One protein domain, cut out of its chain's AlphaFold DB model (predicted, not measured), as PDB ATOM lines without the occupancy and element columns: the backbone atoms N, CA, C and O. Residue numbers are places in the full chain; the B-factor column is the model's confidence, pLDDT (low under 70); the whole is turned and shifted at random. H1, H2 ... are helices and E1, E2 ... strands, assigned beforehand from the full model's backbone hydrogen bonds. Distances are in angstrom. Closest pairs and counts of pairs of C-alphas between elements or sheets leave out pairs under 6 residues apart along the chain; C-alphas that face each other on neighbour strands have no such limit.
ATOM      1  N   LYS A   2     269.227 -38.542 -10.818       90.88
ATOM      2  CA  LYS A   2     270.674 -38.531 -10.555       90.88
ATOM      3  C   LYS A   2     271.008 -37.416  -9.561       90.88
ATOM      4  O   LYS A   2     270.841 -36.242  -9.882       90.88
ATOM      5  N   LYS A   3     271.440 -37.778  -8.354       93.88
ATOM      6  CA  LYS A   3     271.812 -36.835  -7.287       93.88
ATOM      7  C   LYS A   3     273.324 -36.846  -7.064       93.88
ATOM      8  O   LYS A   3     273.992 -37.817  -7.413       93.88
ATOM      9  N   MET A   4     273.853 -35.773  -6.486       95.31
ATOM     10  CA  MET A   4     275.223 -35.737  -5.972       95.31
ATOM     11  C   MET A   4     275.325 -34.855  -4.732       95.31
ATOM     12  O   MET A   4     274.548 -33.916  -4.556       95.31
ATOM     13  N   ILE A   5     276.326 -35.142  -3.910       96.88
ATOM     14  CA  ILE A   5     276.795 -34.255  -2.850       96.88
ATOM     15  C   ILE A   5     278.149 -33.711  -3.297       96.88
ATOM     16  O   ILE A   5     279.030 -34.501  -3.628       96.88
ATOM     17  N   LEU A   6     278.315 -32.391  -3.343       97.06
ATOM     18  CA  LEU A   6     279.568 -31.736  -3.719       97.06
ATOM     19  C   LEU A   6     280.208 -31.089  -2.493       97.06
ATOM     20  O   LEU A   6     279.583 -30.247  -1.853       97.06
ATOM     21  N   VAL A   7     281.457 -31.446  -2.201       96.81
ATOM     22  CA  VAL A   7     282.268 -30.816  -1.151       96.81
ATOM     23  C   VAL A   7     283.311 -29.900  -1.778       96.81
ATOM     24  O   VAL A   7     284.088 -30.332  -2.633       96.81
ATOM     25  N   ALA A   8     283.331 -28.644  -1.353       95.56
ATOM     26  CA  ALA A   8     284.256 -27.619  -1.831       95.56
ATOM     27  C   ALA A   8     284.467 -26.565  -0.737       95.56
ATOM     28  O   ALA A   8     283.704 -26.522   0.233       95.56
ATOM     29  N   HIS A   9     285.456 -25.687  -0.900       93.62
ATOM     30  CA  HIS A   9     285.457 -24.442  -0.138       93.62
ATOM     31  C   HIS A   9     284.431 -23.478  -0.733       93.62
ATOM     32  O   HIS A   9     284.307 -23.369  -1.947       93.62
ATOM     33  N   GLY A  10     283.673 -22.783   0.103       88.06
ATOM     34  CA  GLY A  10     282.810 -21.695  -0.321       88.06
ATOM     35  C   GLY A  10     283.564 -20.375  -0.264       88.06
ATOM     36  O   GLY A  10     283.999 -19.975   0.817       88.06
ATOM     37  N   ASN A  11     283.674 -19.683  -1.399       83.88
ATOM     38  CA  ASN A  11     284.134 -18.300  -1.431       83.88
ATOM     39  C   ASN A  11     282.915 -17.380  -1.274       83.88
ATOM     40  O   ASN A  11     281.990 -17.400  -2.097       83.88
ATOM     41  N   GLY A  12     282.861 -16.658  -0.155       73.19
ATOM     42  CA  GLY A  12     281.716 -15.825   0.206       73.19
ATOM     43  C   GLY A  12     281.551 -14.646  -0.754       73.19
ATOM     44  O   GLY A  12     282.524 -13.978  -1.085       73.19
ATOM     45  N   GLY A  13     280.316 -14.391  -1.173       71.88
ATOM     46  CA  GLY A  13     279.906 -13.184  -1.888       71.88
ATOM     47  C   GLY A  13     278.953 -12.335  -1.047       71.88
ATOM     48  O   GLY A  13     278.474 -12.763   0.008       71.88
ATOM     49  N   GLU A  14     278.663 -11.127  -1.521       75.69
ATOM     50  CA  GLU A  14     277.635 -10.281  -0.918       75.69
ATOM     51  C   GLU A  14     276.228 -10.781  -1.283       75.69
ATOM     52  O   GLU A  14     275.950 -11.154  -2.425       75.69
ATOM     53  N   GLY A  15     275.325 -10.768  -0.302       81.81
ATOM     54  CA  GLY A  15     273.911 -11.084  -0.496       81.81
ATOM     55  C   GLY A  15     273.543 -12.571  -0.448       81.81
ATOM     56  O   GLY A  15     274.301 -13.440  -0.013       81.81
ATOM     57  N   THR A  16     272.307 -12.839  -0.865       87.75
ATOM     58  CA  THR A  16     271.637 -14.139  -0.777       87.75
ATOM     59  C   THR A  16     270.969 -14.442  -2.105       87.75
ATOM     60  O   THR A  16     270.170 -13.642  -2.588       87.75
ATOM     61  N   PHE A  17     271.244 -15.603  -2.687       88.00
ATOM     62  CA  PHE A  17     270.675 -15.991  -3.978       88.00
ATOM     63  C   PHE A  17     270.488 -17.503  -4.079       88.00
ATOM     64  O   PHE A  17     270.965 -18.264  -3.239       88.00
ATOM     65  N   SER A  18     269.777 -17.950  -5.110       89.88
ATOM     66  CA  SER A  18     269.511 -19.364  -5.371       89.88
ATOM     67  C   SER A  18     270.194 -19.814  -6.652       89.88
ATOM     68  O   SER A  18     270.186 -19.092  -7.644       89.88
ATOM     69  N   ILE A  19     270.738 -21.032  -6.634       90.75
ATOM     70  CA  ILE A  19     271.275 -21.697  -7.823       90.75
ATOM     71  C   ILE A  19     270.322 -22.854  -8.171       90.75
ATOM     72  O   ILE A  19     270.072 -23.708  -7.312       90.75
ATOM     73  N   PRO A  20     269.765 -22.914  -9.392       91.38
ATOM     74  CA  PRO A  20     268.909 -24.005  -9.842       91.38
ATOM     75  C   PRO A  20     269.463 -25.394  -9.501       91.38
ATOM     76  O   PRO A  20     270.611 -25.718  -9.795       91.38
ATOM     77  N   LYS A  21     268.612 -26.251  -8.916       93.25
ATOM     78  CA  LYS A  21     268.915 -27.646  -8.524       93.25
ATOM     79  C   LYS A  21     269.975 -27.805  -7.422       93.25
ATOM     80  O   LYS A  21     270.275 -28.943  -7.059       93.25
ATOM     81  N   VAL A  22     270.521 -26.720  -6.878       93.75
ATOM     82  CA  VAL A  22     271.491 -26.758  -5.779       93.75
ATOM     83  C   VAL A  22     270.789 -26.444  -4.465       93.75
ATOM     84  O   VAL A  22     269.964 -25.536  -4.380       93.75
ATOM     85  N   LYS A  23     271.147 -27.188  -3.424       93.94
ATOM     86  CA  LYS A  23     270.782 -26.895  -2.039       93.94
ATOM     87  C   LYS A  23     272.025 -26.883  -1.163       93.94
ATOM     88  O   LYS A  23     272.962 -27.624  -1.436       93.94
ATOM     89  N   THR A  24     272.027 -26.098  -0.098       92.50
ATOM     90  CA  THR A  24     273.078 -26.091   0.931       92.50
ATOM     91  C   THR A  24     272.554 -26.704   2.224       92.50
ATOM     92  O   THR A  24     271.346 -26.789   2.427       92.50
ATOM     93  N   ILE A  25     273.445 -27.115   3.125       91.19
ATOM     94  CA  ILE A  25     273.053 -27.617   4.460       91.19
ATOM     95  C   ILE A  25     273.184 -26.561   5.565       91.19
ATOM     96  O   ILE A  25     272.916 -26.824   6.736       91.19
ATOM     97  N   THR A  26     273.606 -25.356   5.190       88.62
ATOM     98  CA  THR A  26     273.706 -24.188   6.064       88.62
ATOM     99  C   THR A  26     272.896 -23.036   5.485       88.62
ATOM    100  O   THR A  26     272.884 -22.868   4.259       88.62
ATOM    101  N   PRO A  27     272.262 -22.210   6.338       87.25
ATOM    102  CA  PRO A  27     271.662 -20.962   5.895       87.25
ATOM    103  C   PRO A  27     272.702 -20.062   5.224       87.25
ATOM    104  O   PRO A  27     273.885 -20.088   5.571       87.25
ATOM    105  N   ALA A  28     272.256 -19.232   4.291       86.25
ATOM    106  CA  ALA A  28     273.118 -18.242   3.668       86.25
ATOM    107  C   ALA A  28     273.624 -17.205   4.692       86.25
ATOM    108  O   ALA A  28     272.964 -16.923   5.694       86.25
ATOM    109  N   GLY A  29     274.833 -16.683   4.470       83.00
ATOM    110  CA  GLY A  29     275.537 -15.837   5.440       83.00
ATOM    111  C   GLY A  29     276.110 -16.600   6.644       83.00
ATOM    112  O   GLY A  29     276.673 -15.985   7.551       83.00
ATOM    113  N   LYS A  30     275.986 -17.934   6.683       86.19
ATOM    114  CA  LYS A  30     276.639 -18.807   7.669       86.19
ATOM    115  C   LYS A  30     277.703 -19.670   6.996       86.19
ATOM    116  O   LYS A  30     277.614 -19.987   5.815       86.19
ATOM    117  N   SER A  31     278.708 -20.065   7.772       82.62
ATOM    118  CA  SER A  31     279.766 -20.971   7.321       82.62
ATOM    119  C   SER A  31     279.491 -22.401   7.774       82.62
ATOM    120  O   SER A  31     279.055 -22.616   8.904       82.62
ATOM    121  N   LEU A  32     279.794 -23.371   6.911       89.00
ATOM    122  CA  LEU A  32     279.813 -24.787   7.265       89.00
ATOM    123  C   LEU A  32     281.200 -25.173   7.793       89.00
ATOM    124  O   LEU A  32     282.215 -24.872   7.160       89.00
ATOM    125  N   SER A  33     281.243 -25.855   8.937       89.12
ATOM    126  CA  SER A  33     282.481 -26.432   9.464       89.12
ATOM    127  C   SER A  33     282.778 -27.792   8.818       89.12
ATOM    128  O   SER A  33     281.866 -28.516   8.415       89.12
ATOM    129  N   PHE A  34     284.052 -28.198   8.772       89.00
ATOM    130  CA  PHE A  34     284.417 -29.558   8.351       89.00
ATOM    131  C   PHE A  34     283.781 -30.634   9.238       89.00
ATOM    132  O   PHE A  34     283.366 -31.671   8.726       89.00
ATOM    133  N   ALA A  35     283.647 -30.385  10.543       89.69
ATOM    134  CA  ALA A  35     282.990 -31.313  11.459       89.69
ATOM    135  C   ALA A  35     281.514 -31.533  11.080       89.69
ATOM    136  O   ALA A  35     281.050 -32.672  11.034       89.69
ATOM    137  N   ASP A  36     280.797 -30.464  10.729       90.06
ATOM    138  CA  ASP A  36     279.408 -30.552  10.275       90.06
ATOM    139  C   ASP A  36     279.291 -31.211   8.902       90.06
ATOM    140  O   ASP A  36     278.378 -32.009   8.687       90.06
ATOM    141  N   ALA A  37     280.229 -30.943   7.986       92.25
ATOM    142  CA  ALA A  37     280.291 -31.628   6.698       92.25
ATOM    143  C   ALA A  37     280.486 -33.143   6.886       92.25
ATOM    144  O   ALA A  37     279.761 -33.940   6.291       92.25
ATOM    145  N   ILE A  38     281.406 -33.553   7.766       92.50
ATOM    146  CA  ILE A  38     281.636 -34.961   8.125       92.50
ATOM    147  C   ILE A  38     280.374 -35.570   8.738       92.50
ATOM    148  O   ILE A  38     279.948 -36.655   8.334       92.50
ATOM    149  N   LYS A  39     279.736 -34.865   9.677       92.25
ATOM    150  CA  LYS A  39     278.495 -35.317  10.309       92.25
ATOM    151  C   LYS A  39     277.370 -35.493   9.283       92.25
ATOM    152  O   LYS A  39     276.685 -36.511   9.317       92.25
ATOM    153  N   TYR A  40     277.224 -34.569   8.329       92.69
ATOM    154  CA  TYR A  40     276.262 -34.700   7.234       92.69
ATOM    155  C   TYR A  40     276.555 -35.934   6.377       92.69
ATOM    156  O   TYR A  40     275.664 -36.767   6.193       92.69
ATOM    157  N   MET A  41     277.802 -36.081   5.907       93.94
ATOM    158  CA  MET A  41     278.238 -37.197   5.058       93.94
ATOM    159  C   MET A  41     278.036 -38.559   5.729       93.94
ATOM    160  O   MET A  41     277.721 -39.532   5.052       93.94
ATOM    161  N   ASN A  42     278.158 -38.641   7.053       93.50
ATOM    162  CA  ASN A  42     277.978 -39.892   7.788       93.50
ATOM    163  C   ASN A  42     276.534 -40.136   8.260       93.50
ATOM    164  O   ASN A  42     276.230 -41.229   8.730       93.50
ATOM    165  N   SER A  43     275.639 -39.150   8.156       90.56
ATOM    166  CA  SER A  43     274.267 -39.274   8.663       90.56
ATOM    167  C   SER A  43     273.314 -39.903   7.649       90.56
ATOM    168  O   SER A  43     273.294 -39.522   6.477       90.56
ATOM    169  N   SER A  44     272.440 -40.784   8.138       84.50
ATOM    170  CA  SER A  44     271.259 -41.278   7.408       84.50
ATOM    171  C   SER A  44     270.012 -40.412   7.644       84.50
ATOM    172  O   SER A  44     269.018 -40.547   6.937       84.50
ATOM    173  N   ASN A  45     270.056 -39.512   8.634       77.44
ATOM    174  CA  ASN A  45     268.914 -38.697   9.052       77.44
ATOM    175  C   ASN A  45     268.760 -37.426   8.213       77.44
ATOM    176  O   ASN A  45     269.765 -36.875   7.768       77.44
ATOM    177  N   PRO A  46     267.540 -36.894   8.037       66.25
ATOM    178  CA  PRO A  46     267.333 -35.628   7.343       66.25
ATOM    179  C   PRO A  46     268.158 -34.503   7.979       66.25
ATOM    180  O   PRO A  46     268.127 -34.302   9.190       66.25
ATOM    181  N   TYR A  47     268.895 -33.773   7.149       81.25
ATOM    182  CA  TYR A  47     269.536 -32.514   7.517       81.25
ATOM    183  C   TYR A  47     268.713 -31.377   6.913       81.25
ATOM    184  O   TYR A  47     268.137 -31.577   5.839       81.25
ATOM    185  N   PRO A  48     268.641 -30.201   7.555       85.81
ATOM    186  CA  PRO A  48     267.998 -29.056   6.935       85.81
ATOM    187  C   PRO A  48     268.737 -28.702   5.640       85.81
ATOM    188  O   PRO A  48     269.959 -28.554   5.630       85.81
ATOM    189  N   GLU A  49     267.981 -28.592   4.551       89.94
ATOM    190  CA  GLU A  49     268.480 -28.176   3.244       89.94
ATOM    191  C   GLU A  49     267.862 -26.825   2.881       89.94
ATOM    192  O   GLU A  49     266.647 -26.645   2.977       89.94
ATOM    193  N   TYR A  50     268.690 -25.891   2.427       91.88
ATOM    194  CA  TYR A  50     268.293 -24.532   2.079       91.88
ATOM    195  C   TYR A  50     268.501 -24.298   0.584       91.88
ATOM    196  O   TYR A  50     269.519 -24.687   0.015       91.88
ATOM    197  N   SER A  51     267.536 -23.647  -0.066       90.94
ATOM    198  CA  SER A  51     267.597 -23.333  -1.504       90.94
ATOM    199  C   SER A  51     268.420 -22.078  -1.821       90.94
ATOM    200  O   SER A  51     268.595 -21.734  -2.989       90.94
ATOM    201  N   SER A  52     268.879 -21.355  -0.797       90.31
ATOM    202  CA  SER A  52     269.637 -20.109  -0.926       90.31
ATOM    203  C   SER A  52     271.053 -20.260  -0.381       90.31
ATOM    204  O   SER A  52     271.251 -20.861   0.674       90.31
ATOM    205  N   THR A  53     272.012 -19.632  -1.047       88.56
ATOM    206  CA  THR A  53     273.434 -19.589  -0.704       88.56
ATOM    207  C   THR A  53     273.946 -18.144  -0.722       88.56
ATOM    208  O   THR A  53     273.288 -17.249  -1.251       88.56
ATOM    209  N   SER A  54     275.120 -17.926  -0.133       87.69
ATOM    210  CA  SER A  54     275.902 -16.684  -0.225       87.69
ATOM    211  C   SER A  54     277.285 -16.938  -0.843       87.69
ATOM    212  O   SER A  54     278.215 -16.175  -0.612       87.69
ATOM    213  N   PHE A  55     277.462 -18.054  -1.555       86.75
ATOM    214  CA  PHE A  55     278.726 -18.445  -2.188       86.75
ATOM    215  C   PHE A  55     278.648 -18.251  -3.701       86.75
ATOM    216  O   PHE A  55     277.798 -18.870  -4.344       86.75
ATOM    217  N   TYR A  56     279.525 -17.407  -4.247       83.56
ATOM    218  CA  TYR A  56     279.576 -17.090  -5.683       83.56
ATOM    219  C   TYR A  56     280.606 -17.939  -6.442       83.56
ATOM    220  O   TYR A  56     280.476 -18.192  -7.640       83.56
ATOM    221  N   GLU A  57     281.613 -18.430  -5.727       87.38
ATOM    222  CA  GLU A  57     282.631 -19.323  -6.263       87.38
ATOM    223  C   GLU A  57     282.899 -20.453  -5.275       87.38
ATOM    224  O   GLU A  57     282.655 -20.343  -4.065       87.38
ATOM    225  N   PHE A  58     283.415 -21.549  -5.814       92.06
ATOM    226  CA  PHE A  58     283.744 -22.746  -5.068       92.06
ATOM    227  C   PHE A  58     285.226 -23.046  -5.239       92.06
ATOM    228  O   PHE A  58     285.691 -23.316  -6.345       92.06
ATOM    229  N   GLY A  59     285.954 -22.987  -4.129       92.56
ATOM    230  CA  GLY A  59     287.376 -23.269  -4.061       92.56
ATOM    231  C   GLY A  59     287.661 -24.766  -3.993       92.56
ATOM    232  O   GLY A  59     286.934 -25.541  -3.358       92.56
ATOM    233  N   LYS A  60     288.749 -25.184  -4.635       94.06
ATOM    234  CA  LYS A  60     289.255 -26.557  -4.577       94.06
ATOM    235  C   LYS A  60     289.694 -26.947  -3.171       94.06
ATOM    236  O   LYS A  60     290.329 -26.167  -2.473       94.06
ATOM    237  N   LEU A  61     289.456 -28.201  -2.806       95.38
ATOM    238  CA  LEU A  61     290.017 -28.789  -1.595       95.38
ATOM    239  C   LEU A  61     291.503 -29.102  -1.793       95.38
ATOM    240  O   LEU A  61     291.901 -29.653  -2.830       95.38
ATOM    241  N   SER A  62     292.316 -28.812  -0.779       94.69
ATOM    242  CA  SER A  62     293.701 -29.272  -0.733       94.69
ATOM    243  C   SER A  62     293.778 -30.781  -0.462       94.69
ATOM    244  O   SER A  62     292.798 -31.445  -0.099       94.69
ATOM    245  N   ASP A  63     294.974 -31.351  -0.605       95.62
ATOM    246  CA  ASP A  63     295.227 -32.747  -0.237       95.62
ATOM    247  C   ASP A  63     295.030 -32.990   1.263       95.62
ATOM    248  O   ASP A  63     294.602 -34.078   1.657       95.62
ATOM    249  N   LEU A  64     295.319 -31.982   2.092       94.88
ATOM    250  CA  LEU A  64     295.103 -32.041   3.533       94.88
ATOM    251  C   LEU A  64     293.605 -32.117   3.847       94.88
ATOM    252  O   LEU A  64     293.188 -33.011   4.585       94.88
ATOM    253  N   ASP A  65     292.799 -31.263   3.215       94.75
ATOM    254  CA  ASP A  65     291.340 -31.259   3.380       94.75
ATOM    255  C   ASP A  65     290.738 -32.586   2.923       94.75
ATOM    256  O   ASP A  65     289.928 -33.191   3.625       94.75
ATOM    257  N   CYS A  66     291.188 -33.101   1.774       94.88
ATOM    258  CA  CYS A  66     290.728 -34.390   1.262       94.88
ATOM    259  C   CYS A  66     291.057 -35.541   2.223       94.88
ATOM    260  O   CYS A  66     290.209 -36.402   2.462       94.88
ATOM    261  N   LYS A  67     292.263 -35.563   2.806       94.19
ATOM    262  CA  LYS A  67     292.629 -36.569   3.813       94.19
ATOM    263  C   LYS A  67     291.766 -36.446   5.067       94.19
ATOM    264  O   LYS A  67     291.299 -37.470   5.557       94.19
ATOM    265  N   ALA A  68     291.508 -35.232   5.545       92.06
ATOM    266  CA  ALA A  68     290.674 -35.005   6.723       92.06
ATOM    267  C   ALA A  68     289.210 -35.427   6.497       92.06
ATOM    268  O   ALA A  68     288.614 -36.087   7.345       92.06
ATOM    269  N   LEU A  69     288.641 -35.100   5.334       93.25
ATOM    270  CA  LEU A  69     287.236 -35.361   5.007       93.25
ATOM    271  C   LEU A  69     286.986 -36.806   4.547       93.25
ATOM    272  O   LEU A  69     285.954 -37.405   4.863       93.25
ATOM    273  N   PHE A  70     287.916 -37.386   3.785       93.12
ATOM    274  CA  PHE A  70     287.700 -38.646   3.064       93.12
ATOM    275  C   PHE A  70     288.692 -39.755   3.415       93.12
ATOM    276  O   PHE A  70     288.538 -40.864   2.901       93.12
ATOM    277  N   SER A  71     289.684 -39.493   4.272       92.88
ATOM    278  CA  SER A  71     290.779 -40.418   4.630       92.88
ATOM    279  C   SER A  71     291.734 -40.763   3.477       92.88
ATOM    280  O   SER A  71     292.686 -41.515   3.668       92.88
ATOM    281  N   LYS A  72     291.510 -40.216   2.278       94.56
ATOM    282  CA  LYS A  72     292.343 -40.390   1.082       94.56
ATOM    283  C   LYS A  72     292.216 -39.174   0.170       94.56
ATOM    284  O   LYS A  72     291.255 -38.420   0.276       94.56
ATOM    285  N   VAL A  73     293.150 -39.028  -0.766       96.00
ATOM    286  CA  VAL A  73     293.115 -37.982  -1.795       96.00
ATOM    287  C   VAL A  73     292.533 -38.571  -3.091       96.00
ATOM    288  O   VAL A  73     293.185 -39.424  -3.694       96.00
ATOM    289  N   PRO A  74     291.317 -38.184  -3.531       95.56
ATOM    290  CA  PRO A  74     290.721 -38.716  -4.762       95.56
ATOM    291  C   PRO A  74     291.457 -38.220  -6.010       95.56
ATOM    292  O   PRO A  74     291.582 -37.016  -6.181       95.56
ATOM    293  N   SER A  75     291.922 -39.099  -6.897       94.38
ATOM    294  CA  SER A  75     292.685 -38.714  -8.098       94.38
ATOM    295  C   SER A  75     291.863 -37.912  -9.120       94.38
ATOM    296  O   SER A  75     290.688 -38.198  -9.337       94.38
ATOM    297  N   GLY A  76     292.503 -36.952  -9.799       94.38
ATOM    298  CA  GLY A  76     291.891 -36.131 -10.855       94.38
ATOM    299  C   GLY A  76     291.814 -34.635 -10.522       94.38
ATOM    300  O   GLY A  76     292.311 -34.191  -9.486       94.38
ATOM    301  N   LYS A  77     291.201 -33.865 -11.430       94.56
ATOM    302  CA  LYS A  77     290.919 -32.423 -11.312       94.56
ATOM    303  C   LYS A  77     289.445 -32.150 -11.645       94.56
ATOM    304  O   LYS A  77     288.818 -32.960 -12.326       94.56
ATOM    305  N   GLY A  78     288.915 -31.031 -11.162       95.81
ATOM    306  CA  GLY A  78     287.508 -30.654 -11.268       95.81
ATOM    307  C   GLY A  78     286.641 -31.359 -10.223       95.81
ATOM    308  O   GLY A  78     287.083 -31.622  -9.103       95.81
ATOM    309  N   ILE A  79     285.396 -31.663 -10.587       97.00
ATOM    310  CA  ILE A  79     284.451 -32.399  -9.738       97.00
ATOM    311  C   ILE A  79     284.778 -33.893  -9.822       97.00
ATOM    312  O   ILE A  79     284.479 -34.553 -10.818       97.00
ATOM    313  N   VAL A  80     285.392 -34.434  -8.772       97.00
ATOM    314  CA  VAL A  80     285.902 -35.809  -8.736       97.00
ATOM    315  C   VAL A  80     285.111 -36.687  -7.761       97.00
ATOM    316  O   VAL A  80     284.765 -36.241  -6.664       97.00
ATOM    317  N   PRO A  81     284.805 -37.947  -8.115       96.25
ATOM    318  CA  PRO A  81     284.146 -38.873  -7.203       96.25
ATOM    319  C   PRO A  81     285.099 -39.289  -6.077       96.25
ATOM    320  O   PRO A  81     286.240 -39.681  -6.312       96.25
ATOM    321  N   THR A  82     284.615 -39.273  -4.835       96.44
ATOM    322  CA  THR A  82     285.421 -39.692  -3.670       96.44
ATOM    323  C   THR A  82     285.409 -41.212  -3.457       96.44
ATOM    324  O   THR A  82     286.265 -41.770  -2.763       96.44
ATOM    325  N   GLY A  83     284.425 -41.900  -4.048       94.50
ATOM    326  CA  GLY A  83     284.096 -43.300  -3.766       94.50
ATOM    327  C   GLY A  83     283.311 -43.500  -2.465       94.50
ATOM    328  O   GLY A  83     283.054 -44.639  -2.094       94.50
ATOM    329  N   LYS A  84     282.936 -42.417  -1.768       95.25
ATOM    330  CA  LYS A  84     282.043 -42.455  -0.606       95.25
ATOM    331  C   LYS A  84     280.613 -42.106  -1.006       95.25
ATOM    332  O   LYS A  84     280.377 -41.390  -1.980       95.25
ATOM    333  N   CYS A  85     279.673 -42.582  -0.204       95.56
ATOM    334  CA  CYS A  85     278.256 -42.277  -0.309       95.56
ATOM    335  C   CYS A  85     277.741 -41.832   1.057       95.56
ATOM    336  O   CYS A  85     278.221 -42.321   2.084       95.56
ATOM    337  N   ARG A  86     276.783 -40.904   1.082       94.19
ATOM    338  CA  ARG A  86     276.251 -40.399   2.348       94.19
ATOM    339  C   ARG A  86     275.519 -41.498   3.107       94.19
ATOM    340  O   ARG A  86     274.623 -42.111   2.542       94.19
ATOM    341  N   GLY A  87     275.878 -41.731   4.369       92.56
ATOM    342  CA  GLY A  87     275.239 -42.763   5.198       92.56
ATOM    343  C   GLY A  87     275.220 -44.154   4.541       92.56
ATOM    344  O   GLY A  87     274.314 -44.934   4.813       92.56
ATOM    345  N   ASN A  88     276.180 -44.435   3.648       90.62
ATOM    346  CA  ASN A  88     276.245 -45.625   2.788       90.62
ATOM    347  C   ASN A  88     275.090 -45.792   1.773       90.62
ATOM    348  O   ASN A  88     274.926 -46.877   1.224       90.62
ATOM    349  N   ASP A  89     274.326 -44.738   1.471       92.06
ATOM    350  CA  ASP A  89     273.274 -44.752   0.447       92.06
ATOM    351  C   ASP A  89     273.866 -44.544  -0.964       92.06
ATOM    352  O   ASP A  89     274.275 -43.424  -1.297       92.06
ATOM    353  N   PRO A  90     273.881 -45.570  -1.839       90.94
ATOM    354  CA  PRO A  90     274.475 -45.475  -3.175       90.94
ATOM    355  C   PRO A  90     273.781 -44.457  -4.092       90.94
ATOM    356  O   PRO A  90     274.342 -44.063  -5.115       90.94
ATOM    357  N   THR A  91     272.573 -44.000  -3.749       91.94
ATOM    358  CA  THR A  91     271.853 -42.961  -4.497       91.94
ATOM    359  C   THR A  91     272.337 -41.542  -4.174       91.94
ATOM    360  O   THR A  91     271.975 -40.594  -4.879       91.94
ATOM    361  N   LEU A  92     273.187 -41.393  -3.151       93.31
ATOM    362  CA  LEU A  92     273.760 -40.131  -2.677       93.31
ATOM    363  C   LEU A  92     275.303 -40.157  -2.715       93.31
ATOM    364  O   LEU A  92     275.962 -40.085  -1.670       93.31
ATOM    365  N   PRO A  93     275.903 -40.246  -3.915       96.69
ATOM    366  CA  PRO A  93     277.352 -40.260  -4.073       96.69
ATOM    367  C   PRO A  93     277.982 -38.911  -3.700       96.69
ATOM    368  O   PRO A  93     277.452 -37.844  -4.029       96.69
ATOM    369  N   ILE A  94     279.152 -38.972  -3.058       97.31
ATOM    370  CA  ILE A  94     279.925 -37.803  -2.628       97.31
ATOM    371  C   ILE A  94     281.056 -37.531  -3.621       97.31
ATOM    372  O   ILE A  94     281.908 -38.385  -3.896       97.31
ATOM    373  N   PHE A  95     281.088 -36.298  -4.107       97.88
ATOM    374  CA  PHE A  95     282.116 -35.723  -4.958       97.88
ATOM    375  C   PHE A  95     282.839 -34.607  -4.208       97.88
ATOM    376  O   PHE A  95     282.270 -33.979  -3.314       97.88
ATOM    377  N   CYS A  96     284.074 -34.319  -4.600       97.12
ATOM    378  CA  CYS A  96     284.777 -33.122  -4.161       97.12
ATOM    379  C   CYS A  96     285.313 -32.314  -5.340       97.12
ATOM    380  O   CYS A  96     285.461 -32.839  -6.442       97.12
ATOM    381  N   LEU A  97     285.588 -31.034  -5.108       97.25
ATOM    382  CA  LEU A  97     286.261 -30.175  -6.074       97.25
ATOM    383  C   LEU A  97     287.778 -30.204  -5.847       97.25
ATOM    384  O   LEU A  97     288.237 -29.959  -4.731       97.25
ATOM    385  N   ARG A  98     288.561 -30.491  -6.893       96.25
ATOM    386  CA  ARG A  98     290.031 -30.548  -6.832       96.25
ATOM    387  C   ARG A  98     290.708 -29.784  -7.963       96.25
ATOM    388  O   ARG A  98     290.224 -29.743  -9.086       96.25
ATOM    389  N   GLY A  99     291.916 -29.288  -7.692       91.81
ATOM    390  CA  GLY A  99     292.845 -28.754  -8.697       91.81
ATOM    391  C   GLY A  99     292.539 -27.331  -9.178       91.81
ATOM    392  O   GLY A  99     293.461 -26.518  -9.257       91.81
ATOM    393  N   GLU A 100     291.270 -27.013  -9.412       90.50
ATOM    394  CA  GLU A 100     290.800 -25.712  -9.890       90.50
ATOM    395  C   GLU A 100     289.522 -25.276  -9.172       90.50
ATOM    396  O   GLU A 100     288.728 -26.114  -8.738       90.50
ATOM    397  N   ASP A 101     289.365 -23.963  -9.046       93.31
ATOM    398  CA  ASP A 101     288.168 -23.339  -8.493       93.31
ATOM    399  C   ASP A 101     287.120 -23.211  -9.606       93.31
ATOM    400  O   ASP A 101     287.467 -23.154 -10.791       93.31
ATOM    401  N   ILE A 102     285.837 -23.189  -9.245       94.00
ATOM    402  CA  ILE A 102     284.744 -23.052 -10.215       94.00
ATOM    403  C   ILE A 102     283.744 -21.979  -9.793       94.00
ATOM    404  O   ILE A 102     283.427 -21.807  -8.618       94.00
ATOM    405  N   THR A 103     283.189 -21.300 -10.785       92.50
ATOM    406  CA  THR A 103     282.073 -20.359 -10.642       92.50
ATOM    407  C   THR A 103     280.726 -21.088 -10.592       92.50
ATOM    408  O   THR A 103     280.615 -22.259 -10.972       92.50
ATOM    409  N   VAL A 104     279.660 -20.375 -10.204       91.31
ATOM    410  CA  VAL A 104     278.274 -20.877 -10.316       91.31
ATOM    411  C   VAL A 104     277.948 -21.352 -11.737       91.31
ATOM    412  O   VAL A 104     277.408 -22.444 -11.899       91.31
ATOM    413  N   VAL A 105     278.334 -20.594 -12.768       92.81
ATOM    414  CA  VAL A 105     278.040 -20.923 -14.177       92.81
ATOM    415  C   VAL A 105     278.677 -22.256 -14.584       92.81
ATOM    416  O   VAL A 105     278.053 -23.079 -15.257       92.81
ATOM    417  N   GLN A 106     279.913 -22.510 -14.149       95.19
ATOM    418  CA  GLN A 106     280.599 -23.777 -14.416       95.19
ATOM    419  C   GLN A 106     279.943 -24.951 -13.677       95.19
ATOM    420  O   GLN A 106     279.806 -26.037 -14.249       95.19
ATOM    421  N   LEU A 107     279.488 -24.736 -12.437       94.81
ATOM    422  CA  LEU A 107     278.723 -25.738 -11.695       94.81
ATOM    423  C   LEU A 107     277.401 -26.071 -12.406       94.81
ATOM    424  O   LEU A 107     277.091 -27.246 -12.600       94.81
ATOM    425  N   GLU A 108     276.645 -25.067 -12.851       94.56
ATOM    426  CA  GLU A 108     275.395 -25.266 -13.596       94.56
ATOM    427  C   GLU A 108     275.619 -26.017 -14.913       94.56
ATOM    428  O   GLU A 108     274.886 -26.961 -15.229       94.56
ATOM    429  N   ALA A 109     276.661 -25.647 -15.662       95.50
ATOM    430  CA  ALA A 109     277.041 -26.337 -16.888       95.50
ATOM    431  C   ALA A 109     277.343 -27.822 -16.624       95.50
ATOM    432  O   ALA A 109     276.865 -28.689 -17.359       95.50
ATOM    433  N   TYR A 110     278.068 -28.134 -15.542       95.50
ATOM    434  CA  TYR A 110     278.342 -29.513 -15.133       95.50
ATOM    435  C   TYR A 110     277.057 -30.270 -14.762       95.50
ATOM    436  O   TYR A 110     276.822 -31.378 -15.254       95.50
ATOM    437  N   ILE A 111     276.189 -29.667 -13.943       95.56
ATOM    438  CA  ILE A 111     274.899 -30.245 -13.530       95.56
ATOM    439  C   ILE A 111     274.052 -30.606 -14.753       95.56
ATOM    440  O   ILE A 111     273.518 -31.716 -14.828       95.56
ATOM    441  N   ASN A 112     273.956 -29.696 -15.722       95.38
ATOM    442  CA  ASN A 112     273.152 -29.887 -16.925       95.38
ATOM    443  C   ASN A 112     273.767 -30.929 -17.866       95.38
ATOM    444  O   ASN A 112     273.070 -31.861 -18.268       95.38
ATOM    445  N   LYS A 113     275.074 -30.839 -18.147       95.81
ATOM    446  CA  LYS A 113     275.802 -31.804 -18.990       95.81
ATOM    447  C   LYS A 113     275.659 -33.237 -18.483       95.81
ATOM    448  O   LYS A 113     275.474 -34.159 -19.270       95.81
ATOM    449  N   HIS A 114     275.739 -33.431 -17.168       94.56
ATOM    450  CA  HIS A 114     275.669 -34.753 -16.546       94.56
ATOM    451  C   HIS A 114     274.259 -35.152 -16.087       94.56
ATOM    452  O   HIS A 114     274.120 -36.215 -15.474       94.56
ATOM    453  N   GLN A 115     273.246 -34.333 -16.399       94.62
ATOM    454  CA  GLN A 115     271.827 -34.553 -16.101       94.62
ATOM    455  C   GLN A 115     271.536 -34.805 -14.611       94.62
ATOM    456  O   GLN A 115     270.702 -35.640 -14.250       94.62
ATOM    457  N   TYR A 116     272.225 -34.089 -13.721       95.69
ATOM    458  CA  TYR A 116     271.900 -34.118 -12.297       95.69
ATOM    459  C   TYR A 116     270.567 -33.408 -12.044       95.69
ATOM    460  O   TYR A 116     270.298 -32.320 -12.555       95.69
ATOM    461  N   THR A 117     269.722 -34.040 -11.233       94.19
ATOM    462  CA  THR A 117     268.414 -33.510 -10.834       94.19
ATOM    463  C   THR A 117     268.482 -32.745  -9.517       94.19
ATOM    464  O   THR A 117     267.582 -31.970  -9.222       94.19
ATOM    465  N   SER A 118     269.525 -32.976  -8.714       93.44
ATOM    466  CA  SER A 118     269.775 -32.265  -7.458       93.44
ATOM    467  C   SER A 118     271.247 -32.363  -7.071       93.44
ATOM    468  O   SER A 118     271.851 -33.433  -7.194       93.44
ATOM    469  N   VAL A 119     271.786 -31.275  -6.530       94.75
ATOM    470  CA  VAL A 119     273.103 -31.208  -5.893       94.75
ATOM    471  C   VAL A 119     272.928 -30.702  -4.472       94.75
ATOM    472  O   VAL A 119     272.296 -29.669  -4.267       94.75
ATOM    473  N   VAL A 120     273.494 -31.408  -3.497       95.06
ATOM    474  CA  VAL A 120     273.673 -30.855  -2.151       95.06
ATOM    475  C   VAL A 120     275.107 -30.375  -2.018       95.06
ATOM    476  O   VAL A 120     276.049 -31.146  -2.183       95.06
ATOM    477  N   LEU A 121     275.271 -29.094  -1.740       94.25
ATOM    478  CA  LEU A 121     276.550 -28.433  -1.615       94.25
ATOM    479  C   LEU A 121     276.968 -28.359  -0.141       94.25
ATOM    480  O   LEU A 121     276.276 -27.771   0.694       94.25
ATOM    481  N   LEU A 122     278.135 -28.925   0.148       94.06
ATOM    482  CA  LEU A 122     278.860 -28.796   1.408       94.06
ATOM    483  C   LEU A 122     280.003 -27.796   1.195       94.06
ATOM    484  O   LEU A 122     281.153 -28.182   0.995       94.06
ATOM    485  N   ALA A 123     279.653 -26.510   1.160       85.88
ATOM    486  CA  ALA A 123     280.603 -25.414   0.990       85.88
ATOM    487  C   ALA A 123     281.200 -25.019   2.345       85.88
ATOM    488  O   ALA A 123     280.622 -24.240   3.106       85.88
ATOM    489  N   CYS A 124     282.350 -25.602   2.656       83.06
ATOM    490  CA  CYS A 124     283.091 -25.327   3.879       83.06
ATOM    491  C   CYS A 124     283.846 -24.000   3.757       83.06
ATOM    492  O   CYS A 124     284.228 -23.613   2.659       83.06
TER     493      CYS A 124
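Overview. This is residues 2 to 124 of the 126 residues of an uncharacterized protein of Vibrio sp. THAF191d (UniProt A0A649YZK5). A strongly twisted sheet of six strands makes the core of a rounded domain, with H1 and H2 over one face and H3 over the opposite face. The long first strand, E1, runs through the middle of the sheet between E5 and E6, then extends past them along E3 and bends back sharply at residue 14. The printed part has 123 residues, with three named helices and six named strands in the order E1 E2 H1 E3 H2 E4 E5 H3 E6; the class is mixed, helices and strands. The sheet is branched and mixed: E1 is parallel to E5 and E6 and antiparallel to E3, E2 is parallel to E6, and E4 is antiparallel to E5. The whole is compact, with a radius of gyration of the C-alphas of 13.0 A and spans of 34 by 31 by 28 A.

Along the chain. E1, residues 3 to 17, begins with C-alpha 3 at (271.812, -36.835, -7.287) and measures 21.1 A from first to last C-alpha. The other strands are E6, residues 118 to 124, 18.8 A; E5, residues 93 to 98, 16.2 A; E4, residues 78 to 85, 18.5 A; E3, residues 53 to 59, 14.8 A; and E2, residues 22 to 24. The helices are H1, residues 34 to 42, 12.2 A; H2, residues 63 to 70, 10.1 A; and H3, residues 104 to 113, 14.2 A. E6 ends with C-alpha 124 at (283.091, -25.327, 3.879).

Arrangement. E3 and E5 lie on one side of E1, and E6 on the other side. Within hydrogen-bond range are N 6 and O 120 of the neighbour strands E1 and E6, 2.8 A, N 7 and O 95 of the neighbour strands E1 and E5, 2.9 A, and N 11 and O 57 of the neighbour strands E1 and E3, 2.9 A. Also within range are N 23 and O 119 of E2 and E6, 2.9 A, and N 80 and O 96 of the hairpin E4 and E5, 2.8 A. E4 bends by 56 degrees at residue 82. H1 is on the sheet at a height of 8.5 A, over E1 and slantwise to it at 35 degrees on the local plane; its closest C-alphas to E6 are those of Ala 37 and Leu 122, 6.2 A. H2 is on the same face at a height of 9.3 A, over E5 and along it at 9 degrees on the local plane. H1 and H2 are close but not clearly touching, with the closest C-alphas, Ile 38 and Leu 69, 6.4 A apart. H3 is on the opposite face at a height of 8.3 A, only just over none of the strands, with 2 of its C-alphas falling on E6; the C-alphas of Tyr 56 in E3 and Val 104 are its closest to E3, 6.1 A. In H1, H2 and H3 every O i to N i+4 pair is within hydrogen-bond range.

Size, cuts and confidence. The two C-alphas farthest apart, those of Glu 14 and Asn 88, are 35.6 A from each other. The printed part has no cut and no long link. The mean pLDDT of the printed part is 91.5, and residue 46 alone is under 70.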